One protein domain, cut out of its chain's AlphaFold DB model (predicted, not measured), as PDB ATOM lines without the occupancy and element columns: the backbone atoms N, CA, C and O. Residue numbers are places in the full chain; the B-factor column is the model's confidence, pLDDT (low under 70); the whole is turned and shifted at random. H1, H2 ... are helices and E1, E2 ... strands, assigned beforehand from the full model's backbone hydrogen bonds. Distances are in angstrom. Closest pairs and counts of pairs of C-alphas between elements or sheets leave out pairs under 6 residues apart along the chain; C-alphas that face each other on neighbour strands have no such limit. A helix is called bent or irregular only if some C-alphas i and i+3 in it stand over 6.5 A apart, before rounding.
ATOM      1  N   PHE A 255     256.051 204.233 105.516       96.62
ATOM      2  CA  PHE A 255     255.420 203.056 106.107       96.62
ATOM      3  C   PHE A 255     255.412 201.880 105.133       96.62
ATOM      4  O   PHE A 255     255.287 202.040 103.914       96.62
ATOM      5  N   LEU A 256     255.496 200.666 105.677       96.00
ATOM      6  CA  LEU A 256     255.267 199.450 104.903       96.00
ATOM      7  C   LEU A 256     253.767 199.234 104.691       96.00
ATOM      8  O   LEU A 256     252.958 199.507 105.574       96.00
ATOM      9  N   LYS A 257     253.393 198.613 103.570       94.75
ATOM     10  CA  LYS A 257     251.997 198.290 103.230       94.75
ATOM     11  C   LYS A 257     251.246 197.551 104.344       94.75
ATOM     12  O   LYS A 257     250.057 197.766 104.505       94.75
ATOM     13  N   ARG A 258     251.929 196.712 105.130       94.88
ATOM     14  CA  ARG A 258     251.333 195.990 106.271       94.88
ATOM     15  C   ARG A 258     250.942 196.891 107.452       94.88
ATOM     16  O   ARG A 258     250.066 196.517 108.206       94.88
ATOM     17  N   GLN A 259     251.610 198.034 107.617       96.56
ATOM     18  CA  GLN A 259     251.344 199.023 108.675       96.56
ATOM     19  C   GLN A 259     250.399 200.131 108.196       96.56
ATOM     20  O   GLN A 259     249.843 200.868 109.003       96.56
ATOM     21  N   TRP A 260     250.259 200.280 106.876       96.50
ATOM     22  CA  TRP A 260     249.547 201.393 106.265       96.50
ATOM     23  C   TRP A 260     248.061 201.483 106.668       96.50
ATOM     24  O   TRP A 260     247.650 202.586 107.027       96.50
ATOM     25  N   PRO A 261     247.268 200.388 106.694       96.56
ATOM     26  CA  PRO A 261     245.857 200.447 107.095       96.56
ATOM     27  C   PRO A 261     245.645 200.958 108.527       96.56
ATOM     28  O   PRO A 261     244.846 201.871 108.755       96.56
ATOM     29  N   ASP A 262     246.406 200.428 109.488       96.88
ATOM     30  CA  ASP A 262     246.312 200.830 110.898       96.88
ATOM     31  C   ASP A 262     246.731 202.294 111.077       96.88
ATOM     32  O   ASP A 262     246.058 203.075 111.752       96.88
ATOM     33  N   HIS A 263     247.806 202.695 110.392       96.88
ATOM     34  CA  HIS A 263     248.273 204.076 110.379       96.88
ATOM     35  C   HIS A 263     247.226 205.039 109.790       96.88
ATOM     36  O   HIS A 263     246.955 206.097 110.360       96.88
ATOM     37  N   CYS A 264     246.574 204.657 108.687       96.62
ATOM     38  CA  CYS A 264     245.487 205.435 108.091       96.62
ATOM     39  C   CYS A 264     244.293 205.560 109.041       96.62
ATOM     40  O   CYS A 264     243.695 206.630 109.149       96.62
ATOM     41  N   THR A 265     243.965 204.486 109.758       96.56
ATOM     42  CA  THR A 265     242.871 204.471 110.735       96.56
ATOM     43  C   THR A 265     243.122 205.477 111.857       96.56
ATOM     44  O   THR A 265     242.228 206.259 112.183       96.56
ATOM     45  N   ALA A 266     244.346 205.530 112.391       95.69
ATOM     46  CA  ALA A 266     244.725 206.504 113.416       95.69
ATOM     47  C   ALA A 266     244.569 207.959 112.927       95.69
ATOM     48  O   ALA A 266     244.058 208.814 113.653       95.69
ATOM     49  N   HIS A 267     244.937 208.246 111.674       94.38
ATOM     50  CA  HIS A 267     244.721 209.571 111.089       94.38
ATOM     51  C   HIS A 267     243.240 209.907 110.909       94.38
ATOM     52  O   HIS A 267     242.828 211.020 111.231       94.38
ATOM     53  N   LEU A 268     242.430 208.960 110.431       93.81
ATOM     54  CA  LEU A 268     240.998 209.179 110.215       93.81
ATOM     55  C   LEU A 268     240.237 209.473 111.516       93.81
ATOM     56  O   LEU A 268     239.286 210.246 111.484       93.81
ATOM     57  N   GLN A 269     240.670 208.926 112.657       91.44
ATOM     58  CA  GLN A 269     240.063 209.204 113.969       91.44
ATOM     59  C   GLN A 269     240.177 210.674 114.400       91.44
ATOM     60  O   GLN A 269     239.345 211.161 115.159       91.44
ATOM     61  N   SER A 270     241.204 211.383 113.926       87.25
ATOM     62  CA  SER A 270     241.466 212.789 114.259       87.25
ATOM     63  C   SER A 270     241.384 213.707 113.036       87.25
ATOM     64  O   SER A 270     241.847 214.852 113.068       87.25
ATOM     65  N   TRP A 271     240.786 213.222 111.942       88.12
ATOM     66  CA  TRP A 271     240.712 213.970 110.698       88.12
ATOM     67  C   TRP A 271     239.708 215.117 110.807       88.12
ATOM     68  O   TRP A 271     238.517 214.904 110.984       88.12
ATOM     69  N   GLN A 272     240.204 216.346 110.674       80.75
ATOM     70  CA  GLN A 272     239.404 217.580 110.755       80.75
ATOM     71  C   GLN A 272     239.510 218.424 109.476       80.75
ATOM     72  O   GLN A 272     239.036 219.556 109.417       80.75
ATOM     73  N   THR A 273     240.229 217.933 108.463       82.56
ATOM     74  CA  THR A 273     240.601 218.739 107.300       82.56
ATOM     75  C   THR A 273     239.591 218.573 106.173       82.56
ATOM     76  O   THR A 273     239.511 217.514 105.554       82.56
ATOM     77  N   GLN A 274     238.901 219.659 105.831       84.19
ATOM     78  CA  GLN A 274     238.012 219.701 104.666       84.19
ATOM     79  C   GLN A 274     238.770 219.947 103.354       84.19
ATOM     80  O   GLN A 274     238.313 219.539 102.292       84.19
ATOM     81  N   HIS A 275     239.955 220.561 103.407       87.88
ATOM     82  CA  HIS A 275     240.747 220.839 102.213       87.88
ATOM     83  C   HIS A 275     241.293 219.559 101.558       87.88
ATOM     84  O   HIS A 275     242.066 218.794 102.151       87.88
ATOM     85  N   CYS A 276     240.951 219.366 100.290       90.25
ATOM     86  CA  CYS A 276     241.275 218.183  99.500       90.25
ATOM     87  C   CYS A 276     242.279 218.456  98.374       90.25
ATOM     88  O   CYS A 276     242.791 217.504  97.791       90.25
ATOM     89  N   GLU A 277     242.576 219.712  98.048       89.75
ATOM     90  CA  GLU A 277     243.559 220.048  97.015       89.75
ATOM     91  C   GLU A 277     245.007 219.900  97.520       89.75
ATOM     92  O   GLU A 277     245.285 219.860  98.722       89.75
ATOM     93  N   ALA A 278     245.948 219.769  96.581       91.75
ATOM     94  CA  ALA A 278     247.360 219.677  96.901       91.75
ATOM     95  C   ALA A 278     247.894 221.040  97.333       91.75
ATOM     96  O   ALA A 278     247.758 222.045  96.623       91.75
ATOM     97  N   VAL A 279     248.629 221.033  98.439       91.31
ATOM     98  CA  VAL A 279     249.393 222.184  98.897       91.31
ATOM     99  C   VAL A 279     250.780 222.112  98.279       91.31
ATOM    100  O   VAL A 279     251.547 221.170  98.506       91.31
ATOM    101  N   LYS A 280     251.101 223.132  97.482       91.38
ATOM    102  CA  LYS A 280     252.436 223.333  96.924       91.38
ATOM    103  C   LYS A 280     253.092 224.523  97.594       91.38
ATOM    104  O   LYS A 280     252.542 225.620  97.561       91.38
ATOM    105  N   TYR A 281     254.285 224.315  98.124       91.62
ATOM    106  CA  TYR A 281     255.096 225.366  98.715       91.62
ATOM    107  C   TYR A 281     256.487 225.309  98.100       91.62
ATOM    108  O   TYR A 281     257.049 224.223  97.995       91.62
ATOM    109  N   ARG A 282     257.008 226.456  97.634       90.81
ATOM    110  CA  ARG A 282     258.336 226.560  96.993       90.81
ATOM    111  C   ARG A 282     258.608 225.392  96.028       90.81
ATOM    112  O   ARG A 282     259.484 224.569  96.243       90.81
ATOM    113  N   HIS A 283     257.754 225.269  95.007       93.19
ATOM    114  CA  HIS A 283     257.781 224.222  93.970       93.19
ATOM    115  C   HIS A 283     257.600 222.755  94.407       93.19
ATOM    116  O   HIS A 283     257.489 221.896  93.532       93.19
ATOM    117  N   THR A 284     257.447 222.469  95.696       93.75
ATOM    118  CA  THR A 284     257.308 221.108  96.229       93.75
ATOM    119  C   THR A 284     255.887 220.833  96.693       93.75
ATOM    120  O   THR A 284     255.217 221.706  97.245       93.75
ATOM    121  N   VAL A 285     255.399 219.616  96.439       94.38
ATOM    122  CA  VAL A 285     254.126 219.134  96.991       94.38
ATOM    123  C   VAL A 285     254.383 218.720  98.431       94.38
ATOM    124  O   VAL A 285     255.074 217.739  98.672       94.38
ATOM    125  N   ILE A 286     253.831 219.482  99.367       93.81
ATOM    126  CA  ILE A 286     254.011 219.254 100.808       93.81
ATOM    127  C   ILE A 286     252.777 218.592 101.417       93.81
ATOM    128  O   ILE A 286     252.839 218.001 102.484       93.81
ATOM    129  N   ARG A 287     251.653 218.641 100.697       93.69
ATOM    130  CA  ARG A 287     250.475 217.830 100.963       93.69
ATOM    131  C   ARG A 287     249.801 217.467  99.639       93.69
ATOM    132  O   ARG A 287     249.619 218.358  98.806       93.69
ATOM    133  N   PRO A 288     249.452 216.196  99.405       94.12
ATOM    134  CA  PRO A 288     248.847 215.751  98.162       94.12
ATOM    135  C   PRO A 288     247.354 216.091  98.129       94.12
ATOM    136  O   PRO A 288     246.785 216.600  99.093       94.12
ATOM    137  N   THR A 289     246.725 215.794  96.994       93.44
ATOM    138  CA  THR A 289     245.267 215.839  96.887       93.44
ATOM    139  C   THR A 289     244.630 214.584  97.486       93.44
ATOM    140  O   THR A 289     245.192 213.492  97.363       93.44
ATOM    141  N   TYR A 290     243.435 214.733  98.055       93.94
ATOM    142  CA  TYR A 290     242.585 213.651  98.559       93.94
ATOM    143  C   TYR A 290     241.229 213.690  97.858       93.94
ATOM    144  O   TYR A 290     240.748 214.756  97.481       93.94
ATOM    145  N   CYS A 291     240.592 212.536  97.679       93.25
ATOM    146  CA  CYS A 291     239.260 212.481  97.085       93.25
ATOM    147  C   CYS A 291     238.192 212.699  98.168       93.25
ATOM    148  O   CYS A 291     238.090 211.846  99.048       93.25
ATOM    149  N   PRO A 292     237.375 213.771  98.114       91.88
ATOM    150  CA  PRO A 292     236.366 214.039  99.145       91.88
ATOM    151  C   PRO A 292     235.305 212.933  99.238       91.88
ATOM    152  O   PRO A 292     234.836 212.639 100.332       91.88
ATOM    153  N   PHE A 293     234.998 212.270  98.119       91.50
ATOM    154  CA  PHE A 293     234.072 211.136  98.058       91.50
ATOM    155  C   PHE A 293     234.642 209.898  98.760       91.50
ATOM    156  O   PHE A 293     233.971 209.274  99.575       91.50
ATOM    157  N   CYS A 294     235.897 209.530  98.469       93.38
ATOM    158  CA  CYS A 294     236.521 208.367  99.109       93.38
ATOM    159  C   CYS A 294     236.776 208.620 100.589       93.38
ATOM    160  O   CYS A 294     236.493 207.748 101.400       93.38
ATOM    161  N   LEU A 295     237.283 209.804 100.935       92.69
ATOM    162  CA  LEU A 295     237.630 210.180 102.302       92.69
ATOM    163  C   LEU A 295     236.444 210.008 103.260       92.69
ATOM    164  O   LEU A 295     236.610 209.503 104.375       92.69
ATOM    165  N   TRP A 296     235.245 210.355 102.785       89.75
ATOM    166  CA  TRP A 296     234.006 210.310 103.558       89.75
ATOM    167  C   TRP A 296     233.095 209.124 103.266       89.75
ATOM    168  O   TRP A 296     232.025 209.010 103.860       89.75
ATOM    169  N   ASN A 297     233.544 208.176 102.447       89.62
ATOM    170  CA  ASN A 297     232.865 206.900 102.312       89.62
ATOM    171  C   ASN A 297     233.327 205.938 103.417       89.62
ATOM    172  O   ASN A 297     234.359 205.277 103.301       89.62
ATOM    173  N   PHE A 298     232.533 205.849 104.485       89.00
ATOM    174  CA  PHE A 298     232.799 204.983 105.638       89.00
ATOM    175  C   PHE A 298     232.735 203.480 105.333       89.00
ATOM    176  O   PHE A 298     233.161 202.692 106.172       89.00
ATOM    177  N   GLN A 299     232.238 203.078 104.157       90.00
ATOM    178  CA  GLN A 299     232.254 201.676 103.725       90.00
ATOM    179  C   GLN A 299     233.617 201.242 103.181       90.00
ATOM    180  O   GLN A 299     233.902 200.050 103.111       90.00
ATOM    181  N   ASN A 300     234.468 202.196 102.795       92.12
ATOM    182  CA  ASN A 300     235.797 201.887 102.289       92.12
ATOM    183  C   ASN A 300     236.794 201.694 103.444       92.12
ATOM    184  O   ASN A 300     236.698 202.384 104.467       92.12
ATOM    185  N   PRO A 301     237.803 200.823 103.274       95.56
ATOM    186  CA  PRO A 301     238.884 200.686 104.242       95.56
ATOM    187  C   PRO A 301     239.720 201.972 104.336       95.56
ATOM    188  O   PRO A 301     239.747 202.799 103.418       95.56
ATOM    189  N   ALA A 302     240.409 202.158 105.463       95.25
ATOM    190  CA  ALA A 302     241.085 203.410 105.802       95.25
ATOM    191  C   ALA A 302     242.105 203.861 104.742       95.25
ATOM    192  O   ALA A 302     242.175 205.043 104.405       95.25
ATOM    193  N   GLU A 303     242.861 202.924 104.174       94.81
ATOM    194  CA  GLU A 303     243.851 203.176 103.129       94.81
ATOM    195  C   GLU A 303     243.240 203.621 101.794       94.81
ATOM    196  O   GLU A 303     243.874 204.377 101.061       94.81
ATOM    197  N   GLU A 304     242.014 203.195 101.480       94.62
ATOM    198  CA  GLU A 304     241.289 203.654 100.292       94.62
ATOM    199  C   GLU A 304     240.696 205.044 100.512       94.62
ATOM    200  O   GLU A 304     240.695 205.878  99.602       94.62
ATOM    201  N   ARG A 305     240.230 205.319 101.735       94.88
ATOM    202  CA  ARG A 305     239.724 206.637 102.138       94.88
ATOM    203  C   ARG A 305     240.830 207.693 102.119       94.88
ATOM    204  O   ARG A 305     240.615 208.792 101.613       94.88
ATOM    205  N   LEU A 306     242.022 207.345 102.608       94.69
ATOM    206  CA  LEU A 306     243.218 208.198 102.597       94.69
ATOM    207  C   LEU A 306     244.108 208.006 101.364       94.69
ATOM    208  O   LEU A 306     245.252 208.476 101.345       94.69
ATOM    209  N   GLN A 307     243.596 207.370 100.306       94.69
ATOM    210  CA  GLN A 307     244.299 207.337  99.034       94.69
ATOM    211  C   GLN A 307     244.543 208.773  98.563       94.69
ATOM    212  O   GLN A 307     243.623 209.590  98.476       94.69
ATOM    213  N   TYR A 308     245.800 209.072  98.251       94.75
ATOM    214  CA  TYR A 308     246.212 210.394  97.814       94.75
ATOM    215  C   TYR A 308     246.714 210.387  96.371       94.75
ATOM    216  O   TYR A 308     247.173 209.369  95.841       94.75
ATOM    217  N   TRP A 309     246.673 211.563  95.746       93.62
ATOM    218  CA  TRP A 309     247.245 211.808  94.426       93.62
ATOM    219  C   TRP A 309     248.139 213.044  94.470       93.62
ATOM    220  O   TRP A 309     247.731 214.126  94.890       93.62
ATOM    221  N   THR A 310     249.369 212.917  93.980       88.25
ATOM    222  CA  THR A 310     250.328 214.036  93.906       88.25
ATOM    223  C   THR A 310     250.020 215.009  92.762       88.25
ATOM    224  O   THR A 310     250.514 216.137  92.743       88.25
ATOM    225  N   ARG A 311     249.193 214.587  91.795       85.69
ATOM    226  CA  ARG A 311     248.763 215.383  90.641       85.69
ATOM    227  C   ARG A 311     247.244 215.511  90.627       85.69
ATOM    228  O   ARG A 311     246.550 214.506  90.487       85.69
ATOM    229  N   SER A 312     246.745 216.747  90.635       85.00
ATOM    230  CA  SER A 312     245.307 217.055  90.610       85.00
ATOM    231  C   SER A 312     244.584 216.475  89.385       85.00
ATOM    232  O   SER A 312     243.420 216.108  89.475       85.00
ATOM    233  N   GLY A 313     245.275 216.309  88.248       86.25
ATOM    234  CA  GLY A 313     244.708 215.659  87.058       86.25
ATOM    235  C   GLY A 313     244.382 214.172  87.251       86.25
ATOM    236  O   GLY A 313     243.403 213.689  86.691       86.25
ATOM    237  N   ASN A 314     245.149 213.457  88.081       90.44
ATOM    238  CA  ASN A 314     244.868 212.049  88.376       90.44
ATOM    239  C   ASN A 314     243.679 211.923  89.339       90.44
ATOM    240  O   ASN A 314     242.845 211.038  89.160       90.44
ATOM    241  N   LEU A 315     243.574 212.831  90.318       91.62
ATOM    242  CA  LEU A 315     242.394 212.913  91.179       91.62
ATOM    243  C   LEU A 315     241.139 213.241  90.359       91.62
ATOM    244  O   LEU A 315     240.117 212.584  90.525       91.62
ATOM    245  N   ARG A 316     241.230 214.213  89.442       88.31
ATOM    246  CA  ARG A 316     240.146 214.550  88.510       88.31
ATOM    247  C   ARG A 316     239.638 213.308  87.791       88.31
ATOM    248  O   ARG A 316     238.451 213.015  87.852       88.31
ATOM    249  N   GLN A 317     240.548 212.577  87.148       89.88
ATOM    250  CA  GLN A 317     240.196 211.362  86.422       89.88
ATOM    251  C   GLN A 317     239.500 210.360  87.344       89.88
ATOM    252  O   GLN A 317     238.454 209.841  86.980       89.88
ATOM    253  N   HIS A 318     240.034 210.133  88.548       92.50
ATOM    254  CA  HIS A 318     239.418 209.244  89.530       92.50
ATOM    255  C   HIS A 318     237.976 209.654  89.869       92.50
ATOM    256  O   HIS A 318     237.089 208.802  89.842       92.50
ATOM    257  N   ILE A 319     237.727 210.940  90.138       90.56
ATOM    258  CA  ILE A 319     236.383 211.438  90.457       90.56
ATOM    259  C   ILE A 319     235.440 211.291  89.260       90.56
ATOM    260  O   ILE A 319     234.351 210.739  89.410       90.56
ATOM    261  N   GLU A 320     235.868 211.723  88.073       88.38
ATOM    262  CA  GLU A 320     235.068 211.661  86.844       88.38
ATOM    263  C   GLU A 320     234.726 210.222  86.431       88.38
ATOM    264  O   GLU A 320     233.671 209.997  85.843       88.38
ATOM    265  N   THR A 321     235.595 209.247  86.714       89.50
ATOM    266  CA  THR A 321     235.362 207.848  86.322       89.50
ATOM    267  C   THR A 321     234.667 207.012  87.385       89.50
ATOM    268  O   THR A 321     233.949 206.090  87.020       89.50
ATOM    269  N   LYS A 322     234.926 207.270  88.675       90.56
ATOM    270  CA  LYS A 322     234.437 206.423  89.774       90.56
ATOM    271  C   LYS A 322     233.184 206.994  90.426       90.56
ATOM    272  O   LYS A 322     232.264 206.243  90.685       90.56
ATOM    273  N   HIS A 323     233.144 208.302  90.675       90.12
ATOM    274  CA  HIS A 323     232.087 208.901  91.497       90.12
ATOM    275  C   HIS A 323     231.021 209.589  90.651       90.12
ATOM    276  O   HIS A 323     229.839 209.344  90.850       90.12
ATOM    277  N   MET A 324     231.412 210.390  89.655       86.62
ATOM    278  CA  MET A 324     230.448 211.141  88.834       86.62
ATOM    279  C   MET A 324     229.385 210.271  88.134       86.62
ATOM    280  O   MET A 324     228.232 210.693  88.105       86.62
ATOM    281  N   PRO A 325     229.697 209.073  87.595       87.50
ATOM    282  CA  PRO A 325     228.688 208.227  86.952       87.50
ATOM    283  C   PRO A 325     227.686 207.586  87.921       87.50
ATOM    284  O   PRO A 325     226.611 207.181  87.491       87.50
ATOM    285  N   GLU A 326     228.037 207.467  89.204       86.12
ATOM    286  CA  GLU A 326     227.192 206.846  90.236       86.12
ATOM    287  C   GLU A 326     226.196 207.848  90.844       86.12
ATOM    288  O   GLU A 326     225.262 207.463  91.551       86.12
ATOM    289  N   ILE A 327     226.365 209.140  90.553       85.75
ATOM    290  CA  ILE A 327     225.529 210.206  91.094       85.75
ATOM    291  C   ILE A 327     224.212 210.304  90.320       85.75
ATOM    292  O   ILE A 327     224.184 210.576  89.119       85.75
ATOM    293  N   SER A 328     223.106 210.152  91.048       84.25
ATOM    294  CA  SER A 328     221.763 210.488  90.572       84.25
ATOM    295  C   SER A 328     221.362 211.868  91.086       84.25
ATOM    296  O   SER A 328     221.519 212.153  92.271       84.25
ATOM    297  N   TRP A 329     220.853 212.716  90.193       83.25
ATOM    298  CA  TRP A 329     220.449 214.088  90.509       83.25
ATOM    299  C   TRP A 329     218.940 214.174  90.796       83.25
ATOM    300  O   TRP A 329     218.167 213.547  90.065       83.25
ATOM    301  N   PRO A 330     218.500 214.962  91.795       80.75
ATOM    302  CA  PRO A 330     219.309 215.726  92.748       80.75
ATOM    303  C   PRO A 330     219.983 214.818  93.783       80.75
ATOM    304  O   PRO A 330     219.467 213.760  94.151       80.75
ATOM    305  N   VAL A 331     221.135 215.255  94.284       79.31
ATOM    306  CA  VAL A 331     221.846 214.530  95.332       79.31
ATOM    307  C   VAL A 331     221.239 214.854  96.684       79.31
ATOM    308  O   VAL A 331     221.416 215.947  97.217       79.31
ATOM    309  N   MET A 332     220.553 213.859  97.237       68.38
ATOM    310  CA  MET A 332     219.879 213.929  98.537       68.38
ATOM    311  C   MET A 332     220.732 213.345  99.675       68.38
ATOM    312  O   MET A 332     220.391 213.494 100.846       68.38
ATOM    313  N   THR A 333     221.826 212.655  99.346       73.00
ATOM    314  CA  THR A 333     222.739 212.030 100.310       73.00
ATOM    315  C   THR A 333     224.022 212.841 100.463       73.00
ATOM    316  O   THR A 333     224.497 213.482  99.528       73.00
ATOM    317  N   SER A 334     224.620 212.807 101.653       75.31
ATOM    318  CA  SER A 334     225.882 213.498 101.911       75.31
ATOM    319  C   SER A 334     227.021 212.878 101.092       75.31
ATOM    320  O   SER A 334     227.443 211.754 101.364       75.31
ATOM    321  N   ILE A 335     227.531 213.619 100.106       80.69
ATOM    322  CA  ILE A 335     228.706 213.236  99.299       80.69
ATOM    323  C   ILE A 335     230.011 213.372 100.092       80.69
ATOM    324  O   ILE A 335     230.976 212.635  99.885       80.69
ATOM    325  N   CYS A 336     230.045 214.356 100.976       83.00
ATOM    326  CA  CYS A 336     231.158 214.677 101.845       83.00
ATOM    327  C   CYS A 336     230.624 214.962 103.253       83.00
ATOM    328  O   CYS A 336     229.416 214.941 103.490       83.00
ATOM    329  N   GLU A 337     231.519 215.289 104.179       84.31
ATOM    330  CA  GLU A 337     231.174 215.668 105.556       84.31
ATOM    331  C   GLU A 337     230.187 216.852 105.655       84.31
ATOM    332  O   GLU A 337     229.538 217.028 106.678       84.31
ATOM    333  N   CYS A 338     230.021 217.658 104.602       81.38
ATOM    334  CA  CYS A 338     229.298 218.927 104.682       81.38
ATOM    335  C   CYS A 338     227.759 218.817 104.710       81.38
ATOM    336  O   CYS A 338     227.103 219.852 104.776       81.38
ATOM    337  N   SER A 339     227.171 217.615 104.637       76.75
ATOM    338  CA  SER A 339     225.709 217.361 104.669       76.75
ATOM    339  C   SER A 339     224.845 218.208 103.710       76.75
ATOM    340  O   SER A 339     223.639 218.325 103.909       76.75
ATOM    341  N   GLN A 340     225.438 218.793 102.666       82.25
ATOM    342  CA  GLN A 340     224.736 219.604 101.669       82.25
ATOM    343  C   GLN A 340     224.122 218.726 100.575       82.25
ATOM    344  O   GLN A 340     224.683 217.692 100.206       82.25
ATOM    345  N   THR A 341     222.983 219.171 100.051       85.88
ATOM    346  CA  THR A 341     222.321 218.605  98.872       85.88
ATOM    347  C   THR A 341     222.622 219.460  97.648       85.88
ATOM    348  O   THR A 341     222.848 220.663  97.774       85.88
ATOM    349  N   PHE A 342     222.611 218.848  96.467       87.38
ATOM    350  CA  PHE A 342     222.958 219.525  95.216       87.38
ATOM    351  C   PHE A 342     221.959 219.165  94.125       87.38
ATOM    352  O   PHE A 342     221.713 217.980  93.884       87.38
ATOM    353  N   ASP A 343     221.437 220.164  93.418       87.00
ATOM    354  CA  ASP A 343     220.441 219.926  92.372       87.00
ATOM    355  C   ASP A 343     221.084 219.430  91.073       87.00
ATOM    356  O   ASP A 343     220.461 218.726  90.278       87.00
ATOM    357  N   ASN A 344     222.349 219.787  90.840       87.38
ATOM    358  CA  ASN A 344     223.065 219.479  89.607       87.38
ATOM    359  C   ASN A 344     224.593 219.410  89.799       87.38
ATOM    360  O   ASN A 344     225.154 219.885  90.790       87.38
ATOM    361  N   GLU A 345     225.284 218.853  88.795       87.75
ATOM    362  CA  GLU A 345     226.750 218.686  88.779       87.75
ATOM    363  C   GLU A 345     227.504 219.999  89.001       87.75
ATOM    364  O   GLU A 345     228.554 220.023  89.642       87.75
ATOM    365  N   ARG A 346     226.960 221.107  88.497       87.19
ATOM    366  CA  ARG A 346     227.596 222.419  88.578       87.19
ATOM    367  C   ARG A 346     227.631 222.934  90.016       87.19
ATOM    368  O   ARG A 346     228.681 223.400  90.451       87.19
ATOM    369  N   GLU A 347     226.538 222.814  90.760       88.12
ATOM    370  CA  GLU A 347     226.493 223.175  92.183       88.12
ATOM    371  C   GLU A 347     227.450 222.332  93.020       88.12
ATOM    372  O   GLU A 347     228.207 222.882  93.823       88.12
ATOM    373  N   LEU A 348     227.494 221.019  92.773       88.31
ATOM    374  CA  LEU A 348     228.469 220.144  93.418       88.31
ATOM    375  C   LEU A 348     229.906 220.588  93.105       88.31
ATOM    376  O   LEU A 348     230.737 220.672  94.006       88.31
ATOM    377  N   CYS A 349     230.218 220.919  91.849       87.31
ATOM    378  CA  CYS A 349     231.546 221.411  91.478       87.31
ATOM    379  C   CYS A 349     231.892 222.737  92.171       87.31
ATOM    380  O   CYS A 349     233.031 222.913  92.605       87.31
ATOM    381  N   HIS A 350     230.929 223.654  92.307       87.38
ATOM    382  CA  HIS A 350     231.124 224.897  93.056       87.38
ATOM    383  C   HIS A 350     231.425 224.619  94.529       87.38
ATOM    384  O   HIS A 350     232.389 225.159  95.064       87.38
ATOM    385  N   HIS A 351     230.676 223.713  95.157       89.19
ATOM    386  CA  HIS A 351     230.927 223.282  96.528       89.19
ATOM    387  C   HIS A 351     232.316 222.656  96.703       89.19
ATOM    388  O   HIS A 351     233.070 223.030  97.600       89.19
ATOM    389  N   LEU A 352     232.696 221.730  95.822       88.88
ATOM    390  CA  LEU A 352     234.006 221.079  95.856       88.88
ATOM    391  C   LEU A 352     235.155 222.085  95.670       88.88
ATOM    392  O   LEU A 352     236.221 221.925  96.267       88.88
ATOM    393  N   HIS A 353     234.948 223.131  94.872       87.81
ATOM    394  CA  HIS A 353     235.900 224.228  94.743       87.81
ATOM    395  C   HIS A 353     235.972 225.077  96.019       87.81
ATOM    396  O   HIS A 353     237.055 225.263  96.568       87.81
ATOM    397  N   ASP A 354     234.835 225.580  96.493       86.38
ATOM    398  CA  ASP A 354     234.787 226.599  97.544       86.38
ATOM    399  C   ASP A 354     235.047 226.025  98.944       86.38
ATOM    400  O   ASP A 354     235.695 226.675  99.760       86.38
ATOM    401  N   VAL A 355     234.596 224.796  99.217       86.38
ATOM    402  CA  VAL A 355     234.725 224.143 100.531       86.38
ATOM    403  C   VAL A 355     235.939 223.218 100.585       86.38
ATOM    404  O   VAL A 355     236.722 223.252 101.533       86.38
ATOM    405  N   HIS A 356     236.141 222.406  99.544       87.88
ATOM    406  CA  HIS A 356     237.235 221.431  99.502       87.88
ATOM    407  C   HIS A 356     238.501 221.958  98.799       87.88
ATOM    408  O   HIS A 356     239.527 221.270  98.776       87.88
ATOM    409  N   GLY A 357     238.473 223.179  98.255       86.81
ATOM    410  CA  GLY A 357     239.619 223.828  97.612       86.81
ATOM    411  C   GLY A 357     240.006 223.244  96.251       86.81
ATOM    412  O   GLY A 357     241.076 223.576  95.737       86.81
ATOM    413  N   LEU A 358     239.185 222.354  95.677       87.56
ATOM    414  CA  LEU A 358     239.497 221.655  94.429       87.56
ATOM    415  C   LEU A 358     239.470 222.632  93.254       87.56
ATOM    416  O   LEU A 358     238.427 223.173  92.891       87.56
ATOM    417  N   LYS A 359     240.633 222.855  92.637       81.00
ATOM    418  CA  LYS A 359     240.806 223.915  91.638       81.00
ATOM    419  C   LYS A 359     239.902 223.717  90.435       81.00
ATOM    420  O   LYS A 359     239.751 222.611  89.930       81.00
ATOM    421  N   ASP A 360     239.464 224.831  89.855       66.94
ATOM    422  CA  ASP A 360     238.671 224.891  88.623       66.94
ATOM    423  C   ASP A 360     239.205 224.032  87.469       66.94
ATOM    424  O   ASP A 360     238.441 223.583  86.625       66.94
ATOM    425  N   THR A 361     240.516 223.794  87.385       61.84
ATOM    426  CA  THR A 361     241.113 222.913  86.366       61.84
ATOM    427  C   THR A 361     240.693 221.448  86.498       61.84
ATOM    428  O   THR A 361     240.821 220.691  85.536       61.84
ATOM    429  N   ILE A 362     240.212 221.041  87.674       57.44
ATOM    430  CA  ILE A 362     239.623 219.725  87.931       57.44
ATOM    431  C   ILE A 362     238.240 219.642  87.270       57.44
ATOM    432  O   ILE A 362     237.902 218.609  86.718       57.44
ATOM    433  N   TRP A 363     237.486 220.740  87.205       63.59
ATOM    434  CA  TRP A 363     236.074 220.711  86.793       63.59
ATOM    435  C   TRP A 363     235.818 221.320  85.414       63.59
ATOM    436  O   TRP A 363     234.937 220.889  84.674       63.59
ATOM    437  N   ARG A 364     236.634 222.290  84.988       53.03
ATOM    438  CA  ARG A 364     236.534 222.888  83.655       53.03
ATOM    439  C   ARG A 364     236.989 221.870  82.613       53.03
ATOM    440  O   ARG A 364     238.184 221.664  82.394       53.03
TER     441      ARG A 364
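What this domain is: This is residues 255 to 364 of the 403 residues of an uncharacterized protein of Aspergillus flavus (UniProt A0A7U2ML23). Two groups of helices lie toward opposite ends of the domain, H1 with H3 at one end and H4, H5 and H6 at the other, with short H2 between them near the middle; a small hairpin of strands, E1 and E2, makes a corner far from the middle. In the second group the short H6 lies between H4 and H5, and a long loop, residues 327 to 344, joins these two. The printed part has 110 residues with six named helices and two named strands, in the order H1 E1 E2 H2 H3 H4 H5 H6; the sheet, E1 - E2, is antiparallel. The class is mostly helix, though under half of the residues are in named elements. The whole is compact, with a radius of gyration of the C-alphas of 14.2 A and spans of 41 by 35 by 24 A.

How they stand to each other: E1, residues 279 to 281, and E2, residues 284 to 287, form a hairpin, antiparallel at 144 degrees between their directions. N 279 and O 287 are 2.9 A apart and N 284 and O 281 are 2.9 A apart, both within hydrogen-bond range. Beyond it, residues 289 to 290 pair antiparallel with residues 308 to 309. H2, residues 292 to 295, touches H3, residues 302 to 305; their closest C-alphas, those of Leu 295 and Arg 305, are 4.1 A apart. H3 touches H1, residues 260 to 269, with the closest C-alphas, those of Pro 261 and Glu 303, 5.2 A apart. H2 is close to but not clearly touching H4, residues 312 to 326, the closest C-alphas being those of Phe 293 and His 323, 7.2 A apart. H4 touches H6, residues 360 to 363, with its residues 312 to 316 alone; the C-alphas of Arg 316 and Ile 362, the closest, are 5.2 A apart. H5, residues 345 to 354, is close to but not clearly touching H6, with the closest C-alphas, those of Cys 349 and Trp 363, 6.6 A apart. H4 and H5 are only just apart, at 8.4 A between their closest C-alphas. Every O i to N i+4 pair is within hydrogen-bond range in H1 and H5, and 8 of 11 in H4; H2, H3 and H6 are too short for such a pair.

Where its parts are: H1 begins at C-alpha 260, (249.547, 201.393, 106.265), and is 14.5 A long from first to last C-alpha. E1 is 6.5 A and E2 8.9 A long. H2 and H3 are 5.1 A each, and H6 is 5.3 A. H4, the longest helix, is 20.8 A, from C-alpha 312 at (245.307, 217.055, 90.610); it is only just irregular, with C-alphas 322 and 325 6.7 A apart. H5 is 14.3 A, and H6 ends at C-alpha 363, (236.074, 220.711, 86.793).

The domain as a whole: The C-alphas farthest apart, those of Leu 256 and Asp 343, are 42.3 A apart. The printed part has no cut, and the link from H4 to H5, 18 residues, is the long one. The mean pLDDT of the printed part is 88.0; residue 332 and residues 360 to 364 are under 70.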